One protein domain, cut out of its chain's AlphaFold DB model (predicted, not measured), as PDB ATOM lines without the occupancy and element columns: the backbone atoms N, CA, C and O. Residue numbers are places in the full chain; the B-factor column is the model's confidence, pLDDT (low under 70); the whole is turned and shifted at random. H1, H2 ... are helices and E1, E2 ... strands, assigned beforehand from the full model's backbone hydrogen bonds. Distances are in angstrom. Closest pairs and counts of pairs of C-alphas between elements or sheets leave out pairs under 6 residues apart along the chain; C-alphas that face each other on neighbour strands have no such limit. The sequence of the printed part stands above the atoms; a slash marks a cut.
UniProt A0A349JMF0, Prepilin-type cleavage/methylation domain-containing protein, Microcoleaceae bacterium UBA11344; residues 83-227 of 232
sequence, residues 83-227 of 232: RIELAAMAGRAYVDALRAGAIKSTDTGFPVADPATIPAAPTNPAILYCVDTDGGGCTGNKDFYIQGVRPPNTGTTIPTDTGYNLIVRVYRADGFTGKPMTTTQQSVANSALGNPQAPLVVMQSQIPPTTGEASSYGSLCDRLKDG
ATOM      1  N   ARG A  83     -25.309  17.116   5.117       84.44
ATOM      2  CA  ARG A  83     -25.052  17.896   3.898       84.44
ATOM      3  C   ARG A  83     -23.564  18.193   3.712       84.44
ATOM      4  O   ARG A  83     -23.066  18.127   2.593       84.44
ATOM      5  N   ILE A  84     -22.864  18.503   4.800       87.38
ATOM      6  CA  ILE A  84     -21.416  18.745   4.781       87.38
ATOM      7  C   ILE A  84     -20.661  17.454   4.455       87.38
ATOM      8  O   ILE A  84     -19.696  17.487   3.697       87.38
ATOM      9  N   GLU A  85     -21.118  16.318   4.971       90.69
ATOM     10  CA  GLU A  85     -20.537  15.006   4.693       90.69
ATOM     11  C   GLU A  85     -20.656  14.631   3.211       90.69
ATOM     12  O   GLU A  85     -19.657  14.270   2.589       90.69
ATOM     13  N   LEU A  86     -21.840  14.812   2.616       91.19
ATOM     14  CA  LEU A  86     -22.048  14.601   1.180       91.19
ATOM     15  C   LEU A  86     -21.157  15.525   0.338       91.19
ATOM     16  O   LEU A  86     -20.499  15.067  -0.595       91.19
ATOM     17  N   ALA A  87     -21.066  16.805   0.706       90.44
ATOM     18  CA  ALA A  87     -20.186  17.760   0.036       90.44
ATOM     19  C   ALA A  87     -18.701  17.361   0.152       90.44
ATOM     20  O   ALA A  87     -17.947  17.457  -0.816       90.44
ATOM     21  N   ALA A  88     -18.267  16.881   1.320       92.25
ATOM     22  CA  ALA A  88     -16.897  16.427   1.532       92.25
ATOM     23  C   ALA A  88     -16.582  15.170   0.711       92.25
ATOM     24  O   ALA A  88     -15.504  15.083   0.121       92.25
ATOM     25  N   MET A  89     -17.519  14.221   0.642       92.94
ATOM     26  CA  MET A  89     -17.396  13.025  -0.192       92.94
ATOM     27  C   MET A  89     -17.279  13.395  -1.675       92.94
ATOM     28  O   MET A  89     -16.376  12.907  -2.351       92.94
ATOM     29  N   ALA A  90     -18.113  14.321  -2.155       92.19
ATOM     30  CA  ALA A  90     -18.052  14.838  -3.521       92.19
ATOM     31  C   ALA A  90     -16.697  15.505  -3.828       92.19
ATOM     32  O   ALA A  90     -16.077  15.227  -4.855       92.19
ATOM     33  N   GLY A  91     -16.188  16.332  -2.909       93.00
ATOM     34  CA  GLY A  91     -14.868  16.952  -3.039       93.00
ATOM     35  C   GLY A  91     -13.720  15.939  -3.093       93.00
ATOM     36  O   GLY A  91     -12.798  16.103  -3.888       93.00
ATOM     37  N   ARG A  92     -13.785  14.860  -2.302       93.69
ATOM     38  CA  ARG A  92     -12.792  13.772  -2.357       93.69
ATOM     39  C   ARG A  92     -12.849  13.018  -3.681       93.69
ATOM     40  O   ARG A  92     -11.810  12.840  -4.304       93.69
ATOM     41  N   ALA A  93     -14.048  12.665  -4.145       93.12
ATOM     42  CA  ALA A  93     -14.235  12.006  -5.435       93.12
ATOM     43  C   ALA A  93     -13.673  12.843  -6.598       93.12
ATOM     44  O   ALA A  93     -13.045  12.299  -7.502       93.12
ATOM     45  N   TYR A  94     -13.820  14.170  -6.544       93.00
ATOM     46  CA  TYR A  94     -13.197  15.081  -7.507       93.00
ATOM     47  C   TYR A  94     -11.660  15.025  -7.476       93.00
ATOM     48  O   TYR A  94     -11.020  14.926  -8.522       93.00
ATOM     49  N   VAL A  95     -11.050  15.048  -6.285       91.75
ATOM     50  CA  VAL A  95      -9.589  14.904  -6.136       91.75
ATOM     51  C   VAL A  95      -9.110  13.563  -6.693       91.75
ATOM     52  O   VAL A  95      -8.089  13.514  -7.379       91.75
ATOM     53  N   ASP A  96      -9.842  12.484  -6.429       91.69
ATOM     54  CA  ASP A  96      -9.488  11.153  -6.920       91.69
ATOM     55  C   ASP A  96      -9.656  11.047  -8.443       91.69
ATOM     56  O   ASP A  96      -8.799  10.469  -9.108       91.69
ATOM     57  N   ALA A  97     -10.674  11.690  -9.022       89.12
ATOM     58  CA  ALA A  97     -10.842  11.790 -10.471       89.12
ATOM     59  C   ALA A  97      -9.686  12.553 -11.145       89.12
ATOM     60  O   ALA A  97      -9.229  12.154 -12.219       89.12
ATOM     61  N   LEU A  98      -9.161  13.605 -10.503       88.69
ATOM     62  CA  LEU A  98      -7.960  14.307 -10.973       88.69
ATOM     63  C   LEU A  98      -6.714  13.420 -10.906       88.69
ATOM     64  O   LEU A  98      -5.920  13.408 -11.842       88.69
ATOM     65  N   ARG A  99      -6.549  12.646  -9.826       86.88
ATOM     66  CA  ARG A  99      -5.422  11.707  -9.669       86.88
ATOM     67  C   ARG A  99      -5.474  10.556 -10.665       86.88
ATOM     68  O   ARG A  99      -4.437  10.134 -11.159       86.88
ATOM     69  N   ALA A 100      -6.672  10.066 -10.963       85.81
ATOM     70  CA  ALA A 100      -6.895   9.027 -11.960       85.81
ATOM     71  C   ALA A 100      -6.731   9.536 -13.405       85.81
ATOM     72  O   ALA A 100      -6.790   8.737 -14.338       85.81
ATOM     73  N   GLY A 101      -6.561  10.848 -13.613       82.44
ATOM     74  CA  GLY A 101      -6.511  11.452 -14.946       82.44
ATOM     75  C   GLY A 101      -7.849  11.396 -15.693       82.44
ATOM     76  O   GLY A 101      -7.874  11.543 -16.916       82.44
ATOM     77  N   ALA A 102      -8.956  11.173 -14.975       85.44
ATOM     78  CA  ALA A 102     -10.301  11.158 -15.543       85.44
ATOM     79  C   ALA A 102     -10.772  12.567 -15.937       85.44
ATOM     80  O   ALA A 102     -11.544  12.699 -16.880       85.44
ATOM     81  N   ILE A 103     -10.280  13.602 -15.241       85.75
ATOM     82  CA  ILE A 103     -10.490  15.018 -15.573       85.75
ATOM     83  C   ILE A 103      -9.174  15.578 -16.123       85.75
ATOM     84  O   ILE A 103      -8.171  15.647 -15.407       85.75
ATOM     85  N   LYS A 104      -9.174  15.979 -17.394       83.12
ATOM     86  CA  LYS A 104      -8.010  16.515 -18.113       83.12
ATOM     87  C   LYS A 104      -8.002  18.039 -18.112       83.12
ATOM     88  O   LYS A 104      -9.014  18.681 -17.862       83.12
ATOM     89  N   SER A 105      -6.857  18.633 -18.449       78.94
ATOM     90  CA  SER A 105      -6.674  20.094 -18.496       78.94
ATOM     91  C   SER A 105      -7.618  20.828 -19.454       78.94
ATOM     92  O   SER A 105      -7.832  22.027 -19.299       78.94
ATOM     93  N   THR A 106      -8.168  20.117 -20.437       79.25
ATOM     94  CA  THR A 106      -9.134  20.615 -21.423       79.25
ATOM     95  C   THR A 106     -10.585  20.496 -20.968       79.25
ATOM     96  O   THR A 106     -11.465  21.052 -21.620       79.25
ATOM     97  N   ASP A 107     -10.845  19.757 -19.889       83.38
ATOM     98  CA  ASP A 107     -12.197  19.436 -19.447       83.38
ATOM     99  C   ASP A 107     -12.761  20.555 -18.565       83.38
ATOM    100  O   ASP A 107     -12.054  21.226 -17.805       83.38
ATOM    101  N   THR A 108     -14.078  20.743 -18.637       83.25
ATOM    102  CA  THR A 108     -14.799  21.669 -17.757       83.25
ATOM    103  C   THR A 108     -14.666  21.221 -16.304       83.25
ATOM    104  O   THR A 108     -14.898  20.053 -15.988       83.25
ATOM    105  N   GLY A 109     -14.312  22.142 -15.406       82.88
ATOM    106  CA  GLY A 109     -14.081  21.823 -13.998       82.88
ATOM    107  C   GLY A 109     -12.653  21.390 -13.662       82.88
ATOM    108  O   GLY A 109     -12.390  21.049 -12.506       82.88
ATOM    109  N   PHE A 110     -11.710  21.426 -14.612       86.81
ATOM    110  CA  PHE A 110     -10.291  21.288 -14.287       86.81
ATOM    111  C   PHE A 110      -9.805  22.446 -13.386       86.81
ATOM    112  O   PHE A 110     -10.289  23.573 -13.532       86.81
ATOM    113  N   PRO A 111      -8.844  22.217 -12.465       87.25
ATOM    114  CA  PRO A 111      -8.374  23.258 -11.564       87.25
ATOM    115  C   PRO A 111      -7.843  24.502 -12.283       87.25
ATOM    116  O   PRO A 111      -6.891  24.444 -13.073       87.25
ATOM    117  N   VAL A 112      -8.431  25.649 -11.947       85.31
ATOM    118  CA  VAL A 112      -8.050  26.950 -12.500       85.31
ATOM    119  C   VAL A 112      -6.731  27.392 -11.871       85.31
ATOM    120  O   VAL A 112      -6.544  27.277 -10.658       85.31
ATOM    121  N   ALA A 113      -5.807  27.875 -12.701       81.19
ATOM    122  CA  ALA A 113      -4.595  28.528 -12.225       81.19
ATOM    123  C   ALA A 113      -4.955  29.924 -11.717       81.19
ATOM    124  O   ALA A 113      -5.449  30.742 -12.494       81.19
ATOM    125  N   ASP A 114      -4.700  30.192 -10.442       76.62
ATOM    126  CA  ASP A 114      -4.906  31.523  -9.879       76.62
ATOM    127  C   ASP A 114      -3.552  32.195  -9.619       76.62
ATOM    128  O   ASP A 114      -2.738  31.623  -8.893       76.62
ATOM    129  N   PRO A 115      -3.267  33.373 -10.208       64.69
ATOM    130  CA  PRO A 115      -2.032  34.104  -9.945       64.69
ATOM    131  C   PRO A 115      -1.961  34.700  -8.528       64.69
ATOM    132  O   PRO A 115      -0.888  35.149  -8.122       64.69
ATOM    133  N   ALA A 116      -3.068  34.740  -7.780       64.25
ATOM    134  CA  ALA A 116      -3.124  35.320  -6.445       64.25
ATOM    135  C   ALA A 116      -2.816  34.307  -5.328       64.25
ATOM    136  O   ALA A 116      -3.107  33.115  -5.411       64.25
ATOM    137  N   THR A 117      -2.281  34.810  -4.210       57.94
ATOM    138  CA  THR A 117      -2.010  34.035  -2.982       57.94
ATOM    139  C   THR A 117      -3.294  33.544  -2.299       57.94
ATOM    140  O   THR A 117      -3.268  32.561  -1.560       57.94
ATOM    141  N   ILE A 118      -4.425  34.219  -2.547       59.09
ATOM    142  CA  ILE A 118      -5.765  33.795  -2.130       59.09
ATOM    143  C   ILE A 118      -6.614  33.679  -3.389       59.09
ATOM    144  O   ILE A 118      -6.837  34.696  -4.047       59.09
ATOM    145  N   PRO A 119      -7.114  32.480  -3.716       69.81
ATOM    146  CA  PRO A 119      -7.794  32.311  -4.975       69.81
ATOM    147  C   PRO A 119      -9.171  32.969  -4.989       69.81
ATOM    148  O   PRO A 119      -9.891  32.909  -3.986       69.81
ATOM    149  N   ALA A 120      -9.529  33.580  -6.116       80.06
ATOM    150  CA  ALA A 120     -10.778  34.302  -6.301       80.06
ATOM    151  C   ALA A 120     -11.999  33.374  -6.190       80.06
ATOM    152  O   ALA A 120     -11.973  32.195  -6.565       80.06
ATOM    153  N   ALA A 121     -13.099  33.921  -5.668       84.00
ATOM    154  CA  ALA A 121     -14.371  33.213  -5.641       84.00
ATOM    155  C   ALA A 121     -14.895  33.000  -7.072       84.00
ATOM    156  O   ALA A 121     -14.671  33.850  -7.941       84.00
ATOM    157  N   PRO A 122     -15.613  31.900  -7.336       85.31
ATOM    158  CA  PRO A 122     -16.109  31.628  -8.670       85.31
ATOM    159  C   PRO A 122     -17.242  32.594  -9.029       85.31
ATOM    160  O   PRO A 122     -18.171  32.805  -8.252       85.31
ATOM    161  N   THR A 123     -17.171  33.164 -10.228       81.75
ATOM    162  CA  THR A 123     -18.178  34.100 -10.757       81.75
ATOM    163  C   THR A 123     -19.165  33.433 -11.710       81.75
ATOM    164  O   THR A 123     -20.262  33.946 -11.909       81.75
ATOM    165  N   ASN A 124     -18.796  32.287 -12.288       81.81
ATOM    166  CA  ASN A 124     -19.613  31.557 -13.247       81.81
ATOM    167  C   ASN A 124     -19.599  30.053 -12.919       81.81
ATOM    168  O   ASN A 124     -18.515  29.469 -12.852       81.81
ATOM    169  N   PRO A 125     -20.762  29.402 -12.739       84.69
ATOM    170  CA  PRO A 125     -20.821  27.966 -12.477       84.69
ATOM    171  C   PRO A 125     -20.412  27.100 -13.681       84.69
ATOM    172  O   PRO A 125     -20.040  25.949 -13.489       84.69
ATOM    173  N   ALA A 126     -20.418  27.627 -14.912       84.38
ATOM    174  CA  ALA A 126     -20.131  26.853 -16.129       84.38
ATOM    175  C   ALA A 126     -18.687  26.326 -16.226       84.38
ATOM    176  O   ALA A 126     -18.421  25.382 -16.965       84.38
ATOM    177  N   ILE A 127     -17.749  26.940 -15.498       83.75
ATOM    178  CA  ILE A 127     -16.342  26.510 -15.450       83.75
ATOM    179  C   ILE A 127     -16.056  25.536 -14.301       83.75
ATOM    180  O   ILE A 127     -14.933  25.050 -14.174       83.75
ATOM    181  N   LEU A 128     -17.045  25.279 -13.443       89.94
ATOM    182  CA  LEU A 128     -16.906  24.451 -12.251       89.94
ATOM    183  C   LEU A 128     -17.273  23.003 -12.538       89.94
ATOM    184  O   LEU A 128     -18.048  22.699 -13.444       89.94
ATOM    185  N   TYR A 129     -16.738  22.103 -11.718       92.00
ATOM    186  CA  TYR A 129     -17.116  20.703 -11.792       92.00
ATOM    187  C   TYR A 129     -18.471  20.498 -11.111       92.00
ATOM    188  O   TYR A 129     -18.657  20.858  -9.947       92.00
ATOM    189  N   CYS A 130     -19.417  19.943 -11.856       92.25
ATOM    190  CA  CYS A 130     -20.779  19.699 -11.410       92.25
ATOM    191  C   CYS A 130     -20.894  18.303 -10.786       92.25
ATOM    192  O   CYS A 130     -20.523  17.310 -11.411       92.25
ATOM    193  N   VAL A 131     -21.427  18.228  -9.565       92.25
ATOM    194  CA  VAL A 131     -21.824  16.973  -8.923       92.25
ATOM    195  C   VAL A 131     -23.333  16.959  -8.772       92.25
ATOM    196  O   VAL A 131     -23.885  17.617  -7.891       92.25
ATOM    197  N   ASP A 132     -23.957  16.190  -9.654       90.69
ATOM    198  CA  ASP A 132     -25.381  15.901  -9.648       90.69
ATOM    199  C   ASP A 132     -25.667  14.721  -8.708       90.69
ATOM    200  O   ASP A 132     -25.036  13.663  -8.794       90.69
ATOM    201  N   THR A 133     -26.597  14.925  -7.782       86.06
ATOM    202  CA  THR A 133     -27.003  13.922  -6.791       86.06
ATOM    203  C   THR A 133     -28.418  13.397  -7.001       86.06
ATOM    204  O   THR A 133     -28.800  12.424  -6.346       86.06
ATOM    205  N   ASP A 134     -29.203  14.020  -7.881       86.69
ATOM    206  CA  ASP A 134     -30.621  13.715  -8.077       86.69
ATOM    207  C   ASP A 134     -31.015  13.425  -9.537       86.69
ATOM    208  O   ASP A 134     -32.153  13.027  -9.794       86.69
ATOM    209  N   GLY A 135     -30.065  13.501 -10.471       82.19
ATOM    210  CA  GLY A 135     -30.236  13.182 -11.888       82.19
ATOM    211  C   GLY A 135     -30.816  14.330 -12.720       82.19
ATOM    212  O   GLY A 135     -31.170  14.108 -13.880       82.19
ATOM    213  N   GLY A 136     -30.961  15.528 -12.141       81.62
ATOM    214  CA  GLY A 136     -31.489  16.727 -12.799       81.62
ATOM    215  C   GLY A 136     -30.420  17.679 -13.349       81.62
ATOM    216  O   GLY A 136     -30.757  18.770 -13.819       81.62
ATOM    217  N   GLY A 137     -29.141  17.304 -13.289       84.56
ATOM    218  CA  GLY A 137     -28.010  18.216 -13.467       84.56
ATOM    219  C   GLY A 137     -27.825  19.153 -12.267       84.56
ATOM    220  O   GLY A 137     -28.592  19.120 -11.317       84.56
ATOM    221  N   CYS A 138     -26.826  20.041 -12.300       85.81
ATOM    222  CA  CYS A 138     -26.527  20.930 -11.163       85.81
ATOM    223  C   CYS A 138     -27.470  22.132 -11.045       85.81
ATOM    224  O   CYS A 138     -27.060  23.280 -11.206       85.81
ATOM    225  N   THR A 139     -28.741  21.879 -10.767       81.69
ATOM    226  CA  THR A 139     -29.743  22.937 -10.566       81.69
ATOM    227  C   THR A 139     -30.511  22.785  -9.257       81.69
ATOM    228  O   THR A 139     -31.176  23.727  -8.825       81.69
ATOM    229  N   GLY A 140     -30.398  21.633  -8.594       80.88
ATOM    230  CA  GLY A 140     -31.093  21.314  -7.364       80.88
ATOM    231  C   GLY A 140     -30.378  21.800  -6.104       80.88
ATOM    232  O   GLY A 140     -29.175  22.047  -6.046       80.88
ATOM    233  N   ASN A 141     -31.132  21.866  -5.006       80.62
ATOM    234  CA  ASN A 141     -30.602  22.229  -3.684       80.62
ATOM    235  C   ASN A 141     -29.706  21.133  -3.070       80.62
ATOM    236  O   ASN A 141     -29.104  21.338  -2.008       80.62
ATOM    237  N   LYS A 142     -29.659  19.953  -3.690       84.88
ATOM    238  CA  LYS A 142     -28.839  18.814  -3.264       84.88
ATOM    239  C   LYS A 142     -27.518  18.730  -4.022       84.88
ATOM    240  O   LYS A 142     -26.625  18.027  -3.562       84.88
ATOM    241  N   ASP A 143     -27.384  19.502  -5.095       90.56
ATOM    242  CA  ASP A 143     -26.227  19.444  -5.971       90.56
ATOM    243  C   ASP A 143     -25.127  20.387  -5.518       90.56
ATOM    244  O   ASP A 143     -25.334  21.375  -4.793       90.56
ATOM    245  N   PHE A 144     -23.926  20.063  -5.977       91.75
ATOM    246  CA  PHE A 144     -22.723  20.762  -5.584       91.75
ATOM    247  C   PHE A 144     -21.921  21.193  -6.802       91.75
ATOM    248  O   PHE A 144     -21.781  20.457  -7.777       91.75
ATOM    249  N   TYR A 145     -21.329  22.378  -6.697       93.25
ATOM    250  CA  TYR A 145     -20.279  22.810  -7.605       93.25
ATOM    251  C   TYR A 145     -18.940  22.754  -6.901       93.25
ATOM    252  O   TYR A 145     -18.785  23.231  -5.776       93.25
ATOM    253  N   ILE A 146     -17.956  22.199  -7.585       93.44
ATOM    254  CA  ILE A 146     -16.610  22.045  -7.070       93.44
ATOM    255  C   ILE A 146     -15.687  22.970  -7.852       93.44
ATOM    256  O   ILE A 146     -15.596  22.915  -9.079       93.44
ATOM    257  N   GLN A 147     -14.987  23.823  -7.114       91.81
ATOM    258  CA  GLN A 147     -13.917  24.657  -7.630       91.81
ATOM    259  C   GLN A 147     -12.582  24.056  -7.193       91.81
ATOM    260  O   GLN A 147     -12.246  24.072  -6.007       91.81
ATOM    261  N   GLY A 148     -11.817  23.547  -8.154       90.31
ATOM    262  CA  GLY A 148     -10.399  23.266  -7.974       90.31
ATOM    263  C   GLY A 148      -9.580  24.514  -8.284       90.31
ATOM    264  O   GLY A 148      -9.778  25.144  -9.322       90.31
ATOM    265  N   VAL A 149      -8.654  24.870  -7.401       88.25
ATOM    266  CA  VAL A 149      -7.717  25.970  -7.625       88.25
ATOM    267  C   VAL A 149      -6.297  25.496  -7.398       88.25
ATOM    268  O   VAL A 149      -5.998  24.857  -6.387       88.25
ATOM    269  N   ARG A 150      -5.422  25.824  -8.340       85.31
ATOM    270  CA  ARG A 150      -3.999  25.505  -8.293       85.31
ATOM    271  C   ARG A 150      -3.166  26.789  -8.381       85.31
ATOM    272  O   ARG A 150      -3.633  27.766  -8.972       85.31
ATOM    273  N   PRO A 151      -1.942  26.794  -7.825       77.81
ATOM    274  CA  PRO A 151      -1.013  27.898  -8.023       77.81
ATOM    275  C   PRO A 151      -0.692  28.083  -9.517       77.81
ATOM    276  O   PRO A 151      -0.872  27.148 -10.314       77.81
ATOM    277  N   PRO A 152      -0.233  29.280  -9.914       73.81
ATOM    278  CA  PRO A 152       0.073  29.558 -11.305       73.81
ATOM    279  C   PRO A 152       1.255  28.694 -11.754       73.81
ATOM    280  O   PRO A 152       2.195  28.457 -10.994       73.81
ATOM    281  N   ASN A 153       1.222  28.225 -13.002       68.19
ATOM    282  CA  ASN A 153       2.384  27.563 -13.586       68.19
ATOM    283  C   ASN A 153       3.450  28.615 -13.886       68.19
ATOM    284  O   ASN A 153       3.204  29.550 -14.647       68.19
ATOM    285  N   THR A 154       4.652  28.436 -13.357       56.75
ATOM    286  CA  THR A 154       5.831  29.177 -13.802       56.75
ATOM    287  C   THR A 154       6.438  28.450 -15.009       56.75
ATOM    288  O   THR A 154       7.361  27.657 -14.843       56.75
ATOM    289  N   GLY A 155       5.892  28.647 -16.219       59.72
ATOM    290  CA  GLY A 155       6.455  28.093 -17.466       59.72
ATOM    291  C   GLY A 155       5.439  27.481 -18.441       59.72
ATOM    292  O   GLY A 155       4.232  27.650 -18.289       59.72
ATOM    293  N   THR A 156       5.939  26.765 -19.455       55.31
ATOM    294  CA  THR A 156       5.154  26.075 -20.507       55.31
ATOM    295  C   THR A 156       4.686  24.668 -20.115       55.31
ATOM    296  O   THR A 156       4.080  23.970 -20.926       55.31
ATOM    297  N   THR A 157       4.972  24.230 -18.890       61.44
ATOM    298  CA  THR A 157       4.729  22.860 -18.433       61.44
ATOM    299  C   THR A 157       3.244  22.597 -18.196       61.44
ATOM    300  O   THR A 157       2.533  23.405 -17.581       61.44
ATOM    301  N   ILE A 158       2.768  21.442 -18.665       67.75
ATOM    302  CA  ILE A 158       1.408  20.986 -18.388       67.75
ATOM    303  C   ILE A 158       1.360  20.671 -16.886       67.75
ATOM    304  O   ILE A 158       2.242  19.979 -16.382       67.75
ATOM    305  N   PRO A 159       0.363  21.167 -16.129       67.69
ATOM    306  CA  PRO A 159       0.316  20.970 -14.676       67.69
ATOM    307  C   PRO A 159       0.343  19.489 -14.262       67.69
ATOM    308  O   PRO A 159       0.790  19.159 -13.170       67.69
ATOM    309  N   THR A 160      -0.098  18.587 -15.137       71.19
ATOM    310  CA  THR A 160      -0.051  17.137 -14.926       71.19
ATOM    311  C   THR A 160       1.366  16.555 -14.930       71.19
ATOM    312  O   THR A 160       1.545  15.461 -14.405       71.19
ATOM    313  N   ASP A 161       2.367  17.264 -15.461       72.31
ATOM    314  CA  ASP A 161       3.742  16.758 -15.603       72.31
ATOM    315  C   ASP A 161       4.614  17.011 -14.366       72.31
ATOM    316  O   ASP A 161       5.539  16.259 -14.076       72.31
ATOM    317  N   THR A 162       4.341  18.081 -13.615       71.06
ATOM    318  CA  THR A 162       5.154  18.488 -12.452       71.06
ATOM    319  C   THR A 162       4.479  18.197 -11.116       71.06
ATOM    320  O   THR A 162       5.097  18.351 -10.063       71.06
ATOM    321  N   GLY A 163       3.202  17.806 -11.142       77.12
ATOM    322  CA  GLY A 163       2.349  17.785  -9.959       77.12
ATOM    323  C   GLY A 163       2.059  19.197  -9.435       77.12
ATOM    324  O   GLY A 163       2.722  20.177  -9.783       77.12
ATOM    325  N   TYR A 164       1.025  19.331  -8.605       81.62
ATOM    326  CA  TYR A 164       0.599  20.628  -8.074       81.62
ATOM    327  C   TYR A 164      -0.135  20.510  -6.736       81.62
ATOM    328  O   TYR A 164      -0.740  19.486  -6.404       81.62
ATOM    329  N   ASN A 165      -0.097  21.601  -5.966       84.88
ATOM    330  CA  ASN A 165      -1.010  21.807  -4.846       84.88
ATOM    331  C   ASN A 165      -2.393  22.174  -5.369       84.88
ATOM    332  O   ASN A 165      -2.526  22.987  -6.282       84.88
ATOM    333  N   LEU A 166      -3.416  21.622  -4.739       87.62
ATOM    334  CA  LEU A 166      -4.802  21.832  -5.096       87.62
ATOM    335  C   LEU A 166      -5.581  22.270  -3.861       87.62
ATOM    336  O   LEU A 166      -5.590  21.586  -2.839       87.62
ATOM    337  N   ILE A 167      -6.282  23.390  -3.974       89.56
ATOM    338  CA  ILE A 167      -7.313  23.800  -3.027       89.56
ATOM    339  C   ILE A 167      -8.652  23.484  -3.678       89.56
ATOM    340  O   ILE A 167      -8.945  23.977  -4.763       89.56
ATOM    341  N   VAL A 168      -9.467  22.669  -3.022       92.00
ATOM    342  CA  VAL A 168     -10.807  22.317  -3.489       92.00
ATOM    343  C   VAL A 168     -11.832  22.976  -2.586       92.00
ATOM    344  O   VAL A 168     -11.774  22.853  -1.361       92.00
ATOM    345  N   ARG A 169     -12.779  23.679  -3.200       91.94
ATOM    346  CA  ARG A 169     -13.897  24.344  -2.531       91.94
ATOM    347  C   ARG A 169     -15.191  23.764  -3.072       91.94
ATOM    348  O   ARG A 169     -15.383  23.721  -4.284       91.94
ATOM    349  N   VAL A 170     -16.065  23.328  -2.177       92.81
ATOM    350  CA  VAL A 170     -17.362  22.754  -2.539       92.81
ATOM    351  C   VAL A 170     -18.455  23.748  -2.184       92.81
ATOM    352  O   VAL A 170     -18.638  24.099  -1.017       92.81
ATOM    353  N   TYR A 171     -19.171  24.194  -3.202       91.31
ATOM    354  CA  TYR A 171     -20.279  25.131  -3.136       91.31
ATOM    355  C   TYR A 171     -21.598  24.401  -3.346       91.31
ATOM    356  O   TYR A 171     -21.649  23.346  -3.973       91.31
ATOM    357  N   ARG A 172     -22.682  24.984  -2.843       89.88
ATOM    358  CA  ARG A 172     -24.033  24.525  -3.169       89.88
ATOM    359  C   ARG A 172     -24.430  25.054  -4.546       89.88
ATOM    360  O   ARG A 172     -24.094  26.195  -4.870       89.88
ATOM    361  N   ALA A 173     -25.170  24.271  -5.326       89.38
ATOM    362  CA  ALA A 173     -25.654  24.718  -6.634       89.38
ATOM    363  C   ALA A 173     -26.631  25.901  -6.543       89.38
ATOM    364  O   ALA A 173     -26.528  26.857  -7.311       89.38
ATOM    365  N   ASP A 174     -27.478  25.916  -5.513       86.56
ATOM    366  CA  ASP A 174     -28.423  27.000  -5.218       86.56
ATOM    367  C   ASP A 174     -27.772  28.327  -4.772       86.56
ATOM    368  O   ASP A 174     -28.465  29.324  -4.572       86.56
ATOM    369  N   GLY A 175     -26.444  28.369  -4.628       84.69
ATOM    370  CA  GLY A 175     -25.693  29.595  -4.364       84.69
ATOM    371  C   GLY A 175     -25.552  30.506  -5.583       84.69
ATOM    372  O   GLY A 175     -25.416  31.715  -5.430       84.69
ATOM    373  N   PHE A 176     -25.649  29.995  -6.808       85.69
ATOM    374  CA  PHE A 176     -25.329  30.770  -8.015       85.69
ATOM    375  C   PHE A 176     -26.500  31.633  -8.529       85.69
ATOM    376  O   PHE A 176     -26.819  31.649  -9.713       85.69
ATOM    377  N   THR A 177     -27.140  32.399  -7.642       81.81
ATOM    378  CA  THR A 177     -28.323  33.233  -7.939       81.81
ATOM    379  C   THR A 177     -27.969  34.701  -8.233       81.81
ATOM    380  O   THR A 177     -28.687  35.610  -7.818       81.81
ATOM    381  N   GLY A 178     -26.823  34.962  -8.870       75.50
ATOM    382  CA  GLY A 178     -26.377  36.318  -9.237       75.50
ATOM    383  C   GLY A 178     -25.779  37.160  -8.099       75.50
ATOM    384  O   GLY A 178     -25.488  38.338  -8.299       75.50
ATOM    385  N   LYS A 179     -25.576  36.578  -6.910       80.94
ATOM    386  CA  LYS A 179     -24.781  37.186  -5.831       80.94
ATOM    387  C   LYS A 179     -23.319  36.732  -5.944       80.94
ATOM    388  O   LYS A 179     -23.068  35.650  -6.469       80.94
ATOM    389  N   PRO A 180     -22.348  37.549  -5.494       82.94
ATOM    390  CA  PRO A 180     -20.951  37.148  -5.524       82.94
ATOM    391  C   PRO A 180     -20.698  36.031  -4.507       82.94
ATOM    392  O   PRO A 180     -21.032  36.162  -3.324       82.94
ATOM    393  N   MET A 181     -20.065  34.958  -4.976       87.19
ATOM    394  CA  MET A 181     -19.604  33.868  -4.122       87.19
ATOM    395  C   MET A 181     -18.488  34.357  -3.197       87.19
ATOM    396  O   MET A 181     -17.768  35.311  -3.505       87.19
ATOM    397  N   THR A 182     -18.316  33.692  -2.058       86.88
ATOM    398  CA  THR A 182     -17.232  33.995  -1.119       86.88
ATOM    399  C   THR A 182     -16.241  32.843  -1.030       86.88
ATOM    400  O   THR A 182     -16.485  31.717  -1.471       86.88
ATOM    401  N   THR A 183     -15.068  33.128  -0.478       84.44
ATOM    402  CA  THR A 183     -14.002  32.141  -0.273       84.44
ATOM    403  C   THR A 183     -13.942  31.635   1.170       84.44
ATOM    404  O   THR A 183     -13.289  30.628   1.447       84.44
ATOM    405  N   THR A 184     -14.619  32.305   2.098       84.00
ATOM    406  CA  THR A 184     -14.610  31.956   3.520       84.00
ATOM    407  C   THR A 184     -15.565  30.806   3.784       84.00
ATOM    408  O   THR A 184     -16.757  30.939   3.517       84.00
ATOM    409  N   GLN A 185     -15.053  29.701   4.330       82.06
ATOM    410  CA  GLN A 185     -15.871  28.540   4.677       82.06
ATOM    411  C   GLN A 185     -17.038  28.928   5.587       82.06
ATOM    412  O   GLN A 185     -16.897  29.735   6.508       82.06
ATOM    413  N   GLN A 186     -18.202  28.343   5.316       78.00
ATOM    414  CA  GLN A 186     -19.393  28.592   6.108       78.00
ATOM    415  C   GLN A 186     -19.229  28.060   7.542       78.00
ATOM    416  O   GLN A 186     -18.797  26.928   7.750       78.00
ATOM    417  N   SER A 187     -19.646  28.847   8.539       70.88
ATOM    418  CA  SER A 187     -19.793  28.354   9.912       70.88
ATOM    419  C   SER A 187     -21.045  27.483  10.036       70.88
ATOM    420  O   SER A 187     -22.133  27.879   9.609       70.88
ATOM    421  N   VAL A 188     -20.891  26.308  10.647       62.84
ATOM    422  CA  VAL A 188     -21.989  25.373  10.953       62.84
ATOM    423  C   VAL A 188     -22.771  25.808  12.203       62.84
ATOM    424  O   VAL A 188     -23.893  25.371  12.415       62.84
ATOM    425  N   ALA A 189     -22.197  26.691  13.028       57.25
ATOM    426  CA  ALA A 189     -22.724  27.020  14.354       57.25
ATOM    427  C   ALA A 189     -23.646  28.254  14.387       57.25
ATOM    428  O   ALA A 189     -24.522  28.339  15.241       57.25
ATOM    429  N   ASN A 190     -23.477  29.213  13.466       49.56
ATOM    430  CA  ASN A 190     -24.027  30.569  13.649       49.56
ATOM    431  C   ASN A 190     -25.167  30.940  12.690       49.56
ATOM    432  O   ASN A 190     -25.612  32.085  12.666       49.56
ATOM    433  N   SER A 191     -25.638  30.023  11.847       53.59
ATOM    434  CA  SER A 191     -26.712  30.326  10.896       53.59
ATOM    435  C   SER A 191     -27.515  29.073  10.592       53.59
ATOM    436  O   SER A 191     -27.044  28.194   9.879       53.59
ATOM    437  N   ALA A 192     -28.751  29.017  11.089       55.34
ATOM    438  CA  ALA A 192     -29.673  27.890  10.915       55.34
ATOM    439  C   ALA A 192     -29.887  27.463   9.441       55.34
ATOM    440  O   ALA A 192     -30.271  26.324   9.188       55.34
ATOM    441  N   LEU A 193     -29.594  28.348   8.474       61.06
ATOM    442  CA  LEU A 193     -29.709  28.107   7.027       61.06
ATOM    443  C   LEU A 193     -28.387  28.244   6.244       61.06
ATOM    444  O   LEU A 193     -28.332  27.886   5.062       61.06
ATOM    445  N   GLY A 194     -27.318  28.717   6.895       71.75
ATOM    446  CA  GLY A 194     -26.032  28.970   6.249       71.75
ATOM    447  C   GLY A 194     -26.019  30.110   5.224       71.75
ATOM    448  O   GLY A 194     -27.062  30.580   4.779       71.75
ATOM    449  N   ASN A 195     -24.824  30.550   4.824       82.88
ATOM    450  CA  ASN A 195     -24.658  31.434   3.672       82.88
ATOM    451  C   ASN A 195     -24.475  30.569   2.410       82.88
ATOM    452  O   ASN A 195     -23.420  29.954   2.273       82.88
ATOM    453  N   PRO A 196     -25.435  30.538   1.465       82.75
ATOM    454  CA  PRO A 196     -25.325  29.710   0.262       82.75
ATOM    455  C   PRO A 196     -24.176  30.133  -0.670       82.75
ATOM    456  O   PRO A 196     -23.748  29.341  -1.501       82.75
ATOM    457  N   GLN A 197     -23.656  31.357  -0.512       86.88
ATOM    458  CA  GLN A 197     -22.519  31.877  -1.278       86.88
ATOM    459  C   GLN A 197     -21.163  31.375  -0.763       86.88
ATOM    460  O   GLN A 197     -20.147  31.512  -1.444       86.88
ATOM    461  N   ALA A 198     -21.128  30.845   0.463       88.94
ATOM    462  CA  ALA A 198     -19.917  30.351   1.095       88.94
ATOM    463  C   ALA A 198     -19.703  28.864   0.766       88.94
ATOM    464  O   ALA A 198     -20.674  28.106   0.682       88.94
ATOM    465  N   PRO A 199     -18.447  28.408   0.619       90.06
ATOM    466  CA  PRO A 199     -18.175  26.996   0.449       90.06
ATOM    467  C   PRO A 199     -18.544  26.238   1.727       90.06
ATOM    468  O   PRO A 199     -18.226  26.659   2.844       90.06
ATOM    469  N   LEU A 200     -19.191  25.088   1.547       89.69
ATOM    470  CA  LEU A 200     -19.494  24.145   2.622       89.69
ATOM    471  C   LEU A 200     -18.211  23.489   3.134       89.69
ATOM    472  O   LEU A 200     -18.007  23.326   4.336       89.69
ATOM    473  N   VAL A 201     -17.329  23.128   2.201       90.94
ATOM    474  CA  VAL A 201     -16.087  22.414   2.487       90.94
ATOM    475  C   VAL A 201     -14.951  23.061   1.719       90.94
ATOM    476  O   VAL A 201     -15.067  23.322   0.522       90.94
ATOM    477  N   VAL A 202     -13.845  23.300   2.418       91.06
ATOM    478  CA  VAL A 202     -12.566  23.674   1.818       91.06
ATOM    479  C   VAL A 202     -11.553  22.612   2.215       91.06
ATOM    480  O   VAL A 202     -11.402  22.307   3.395       91.06
ATOM    481  N   MET A 203     -10.881  22.025   1.233       90.62
ATOM    482  CA  MET A 203      -9.857  21.006   1.446       90.62
ATOM    483  C   MET A 203      -8.615  21.336   0.627       90.62
ATOM    484  O   MET A 203      -8.700  21.941  -0.439       90.62
ATOM    485  N   GLN A 204      -7.454  20.943   1.136       89.62
ATOM    486  CA  GLN A 204      -6.186  21.062   0.428       89.62
ATOM    487  C   GLN A 204      -5.661  19.660   0.148       89.62
ATOM    488  O   GLN A 204      -5.682  18.794   1.021       89.62
ATOM    489  N   SER A 205      -5.225  19.428  -1.080       89.25
ATOM    490  CA  SER A 205      -4.682  18.158  -1.536       89.25
ATOM    491  C   SER A 205      -3.477  18.406  -2.429       89.25
ATOM    492  O   SER A 205      -3.266  19.507  -2.934       89.25
ATOM    493  N   GLN A 206      -2.684  17.363  -2.634       84.50
ATOM    494  CA  GLN A 206      -1.612  17.364  -3.615       84.50
ATOM    495  C   GLN A 206      -1.921  16.335  -4.692       84.50
ATOM    496  O   GLN A 206      -2.359  15.212  -4.395       84.50
ATOM    497  N   ILE A 207      -1.705  16.750  -5.936       85.69
ATOM    498  CA  ILE A 207      -1.822  15.906  -7.116       85.69
ATOM    499  C   ILE A 207      -0.399  15.607  -7.590       85.69
ATOM    500  O   ILE A 207       0.332  16.549  -7.913       85.69
ATOM    501  N   PRO A 208       0.032  14.334  -7.567       80.31
ATOM    502  CA  PRO A 208       1.337  13.958  -8.082       80.31
ATOM    503  C   PRO A 208       1.380  14.117  -9.609       80.31
ATOM    504  O   PRO A 208       0.325  14.141 -10.249       80.31
ATOM    505  N   PRO A 209       2.579  14.211 -10.199       78.56
ATOM    506  CA  PRO A 209       2.728  14.141 -11.643       78.56
ATOM    507  C   PRO A 209       2.181  12.805 -12.167       78.56
ATOM    508  O   PRO A 209       2.431  11.747 -11.590       78.56
ATOM    509  N   THR A 210       1.397  12.864 -13.240       68.50
ATOM    510  CA  THR A 210       0.790  11.694 -13.898       68.50
ATOM    511  C   THR A 210       1.506  11.320 -15.193       68.50
ATOM    512  O   THR A 210       1.287  10.237 -15.730       68.50
ATOM    513  N   THR A 211       2.341  12.219 -15.712       62.88
ATOM    514  CA  THR A 211       3.047  12.095 -16.989       62.88
ATOM    515  C   THR A 211       4.484  12.602 -16.835       62.88
ATOM    516  O   THR A 211       4.727  13.590 -16.154       62.88
ATOM    517  N   GLY A 212       5.446  11.907 -17.451       58.22
ATOM    518  CA  GLY A 212       6.877  12.217 -17.339       58.22
ATOM    519  C   GLY A 212       7.596  11.423 -16.243       58.22
ATOM    520  O   GLY A 212       7.013  11.040 -15.236       58.22
ATOM    521  N   GLU A 213       8.889  11.161 -16.447       51.66
ATOM    522  CA  GLU A 213       9.749  10.344 -15.567       51.66
ATOM    523  C   GLU A 213      10.029  10.966 -14.182       51.66
ATOM    524  O   GLU A 213      10.833  10.450 -13.404       51.66
ATOM    525  N   ALA A 214       9.381  12.084 -13.848       58.91
ATOM    526  CA  ALA A 214       9.504  12.705 -12.542       58.91
ATOM    527  C   ALA A 214       8.823  11.817 -11.493       58.91
ATOM    528  O   ALA A 214       7.602  11.665 -11.473       58.91
ATOM    529  N   SER A 215       9.612  11.236 -10.589       66.44
ATOM    530  CA  SER A 215       9.047  10.509  -9.457       66.44
ATOM    531  C   SER A 215       8.168  11.453  -8.631       66.44
ATOM    532  O   SER A 215       8.542  12.595  -8.338       66.44
ATOM    533  N   SER A 216       6.990  10.980  -8.215       68.50
ATOM    534  CA  SER A 216       6.075  11.748  -7.359       68.50
ATOM    535  C   SER A 216       6.775  12.280  -6.102       68.50
ATOM    536  O   SER A 216       6.463  13.366  -5.630       68.50
ATOM    537  N   TYR A 217       7.778  11.546  -5.611       68.69
ATOM    538  CA  TYR A 217       8.650  11.952  -4.510       68.69
ATOM    539  C   TYR A 217       9.619  13.088  -4.871       68.69
ATOM    540  O   TYR A 217       9.789  14.000  -4.068       68.69
ATOM    541  N   GLY A 218      10.230  13.083  -6.060       68.94
ATOM    542  CA  GLY A 218      11.155  14.136  -6.491       68.94
ATOM    543  C   GLY A 218      10.477  15.504  -6.595       68.94
ATOM    544  O   GLY A 218      10.954  16.476  -6.016       68.94
ATOM    545  N   SER A 219       9.301  15.550  -7.226       68.31
ATOM    546  CA  SER A 219       8.506  16.785  -7.343       68.31
ATOM    547  C   SER A 219       8.019  17.321  -5.988       68.31
ATOM    548  O   SER A 219       8.016  18.531  -5.755       68.31
ATOM    549  N   LEU A 220       7.659  16.430  -5.056       70.81
ATOM    550  CA  LEU A 220       7.365  16.784  -3.664       70.81
ATOM    551  C   LEU A 220       8.588  17.401  -2.979       70.81
ATOM    552  O   LEU A 220       8.480  18.447  -2.341       70.81
ATOM    553  N   CYS A 221       9.749  16.773  -3.134       71.12
ATOM    554  CA  CYS A 221      10.990  17.229  -2.532       71.12
ATOM    555  C   CYS A 221      11.446  18.586  -3.064       71.12
ATOM    556  O   CYS A 221      11.854  19.428  -2.272       71.12
ATOM    557  N   ASP A 222      11.330  18.843  -4.365       70.94
ATOM    558  CA  ASP A 222      11.700  20.139  -4.940       70.94
ATOM    559  C   ASP A 222      10.816  21.281  -4.431       70.94
ATOM    560  O   ASP A 222      11.300  22.384  -4.191       70.94
ATOM    561  N   ARG A 223       9.544  20.994  -4.145       66.94
ATOM    562  CA  ARG A 223       8.612  21.956  -3.543       66.94
ATOM    563  C   ARG A 223       8.832  22.148  -2.039       66.94
ATOM    564  O   ARG A 223       8.565  23.225  -1.520       66.94
ATOM    565  N   LEU A 224       9.307  21.121  -1.333       72.06
ATOM    566  CA  LEU A 224       9.638  21.190   0.098       72.06
ATOM    567  C   LEU A 224      11.014  21.823   0.368       72.06
ATOM    568  O   LEU A 224      11.219  22.383   1.446       72.06
ATOM    569  N   LYS A 225      11.940  21.782  -0.601       66.56
ATOM    570  CA  LYS A 225      13.259  22.436  -0.511       66.56
ATOM    571  C   LYS A 225      13.156  23.953  -0.334       66.56
ATOM    572  O   LYS A 225      14.009  24.525   0.338       66.56
ATOM    573  N   ASP A 226      12.094  24.574  -0.841       61.62
ATOM    574  CA  ASP A 226      11.799  26.001  -0.643       61.62
ATOM    575  C   ASP A 226      11.355  26.325   0.809       61.62
ATOM    576  O   ASP A 226      11.279  27.479   1.215       61.62
ATOM    577  N   GLY A 227      11.096  25.292   1.629       57.75
ATOM    578  CA  GLY A 227      10.592  25.383   3.006       57.75
ATOM    579  C   GLY A 227      11.530  24.866   4.109       57.75
ATOM    580  O   GLY A 227      11.063  24.621   5.217       57.75
TER     581      GLY A 227
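What this domain is: This is residues 83 to 227 of the 232 residues of the protein "Prepilin-type cleavage/methylation domain-containing protein" of Microcoleaceae bacterium UBA11344 (UniProt A0A349JMF0). Little here is regular: a strongly twisted antiparallel sheet, ordered E1 E2 E3 E4, has helix H1 over one face, making two layers, with H2 and H3 at one end and loops 132 to 143 at the other. The printed part has 145 residues, 57 in named elements, H1 E1 E2 H2 E3 E4 H3, class mixed. It is compact, radius of gyration of the C-alphas 15.8 A, spanning 48 by 32 by 25 A.

Where its parts are: Find E1 at residues 129 to 131, E2 at 144 to 150, E3 at 164 to 172, 25.4 A long, and E4 at 201 to 207. H1, residues 83 to 99, runs 24.7 A from C-alpha 83 at (-25.052, 17.896, 3.898). H2 is residues 159 to 162; H3, 216 to 225, ends at (13.259, 22.436, -0.511).

How they stand to each other: Within hydrogen-bond range, look for N 129 and O 146, 3.0 A, in hairpin E1 and E2; N 147 and O 169, 2.9 A, between E2 and E3; N 166 and O 205, 2.8 A, in hairpin E3 and E4. H1 is on the sheet; its closest C-alphas to E4 are Arg 99 and Ile 207, 6.1 A. H2 and H3 only graze it. In H1 and H3 every O i to N i+4 pair is within range; H2 is too short for one.

The domain as a whole: The farthest C-alphas, Ala 192 and Glu 213, are 50.6 A apart. The printed part has no cut. H1 to E1, E1 to E2 and E3 to E4 are long links. Confidence is low, for instance, at residues 210 to 219.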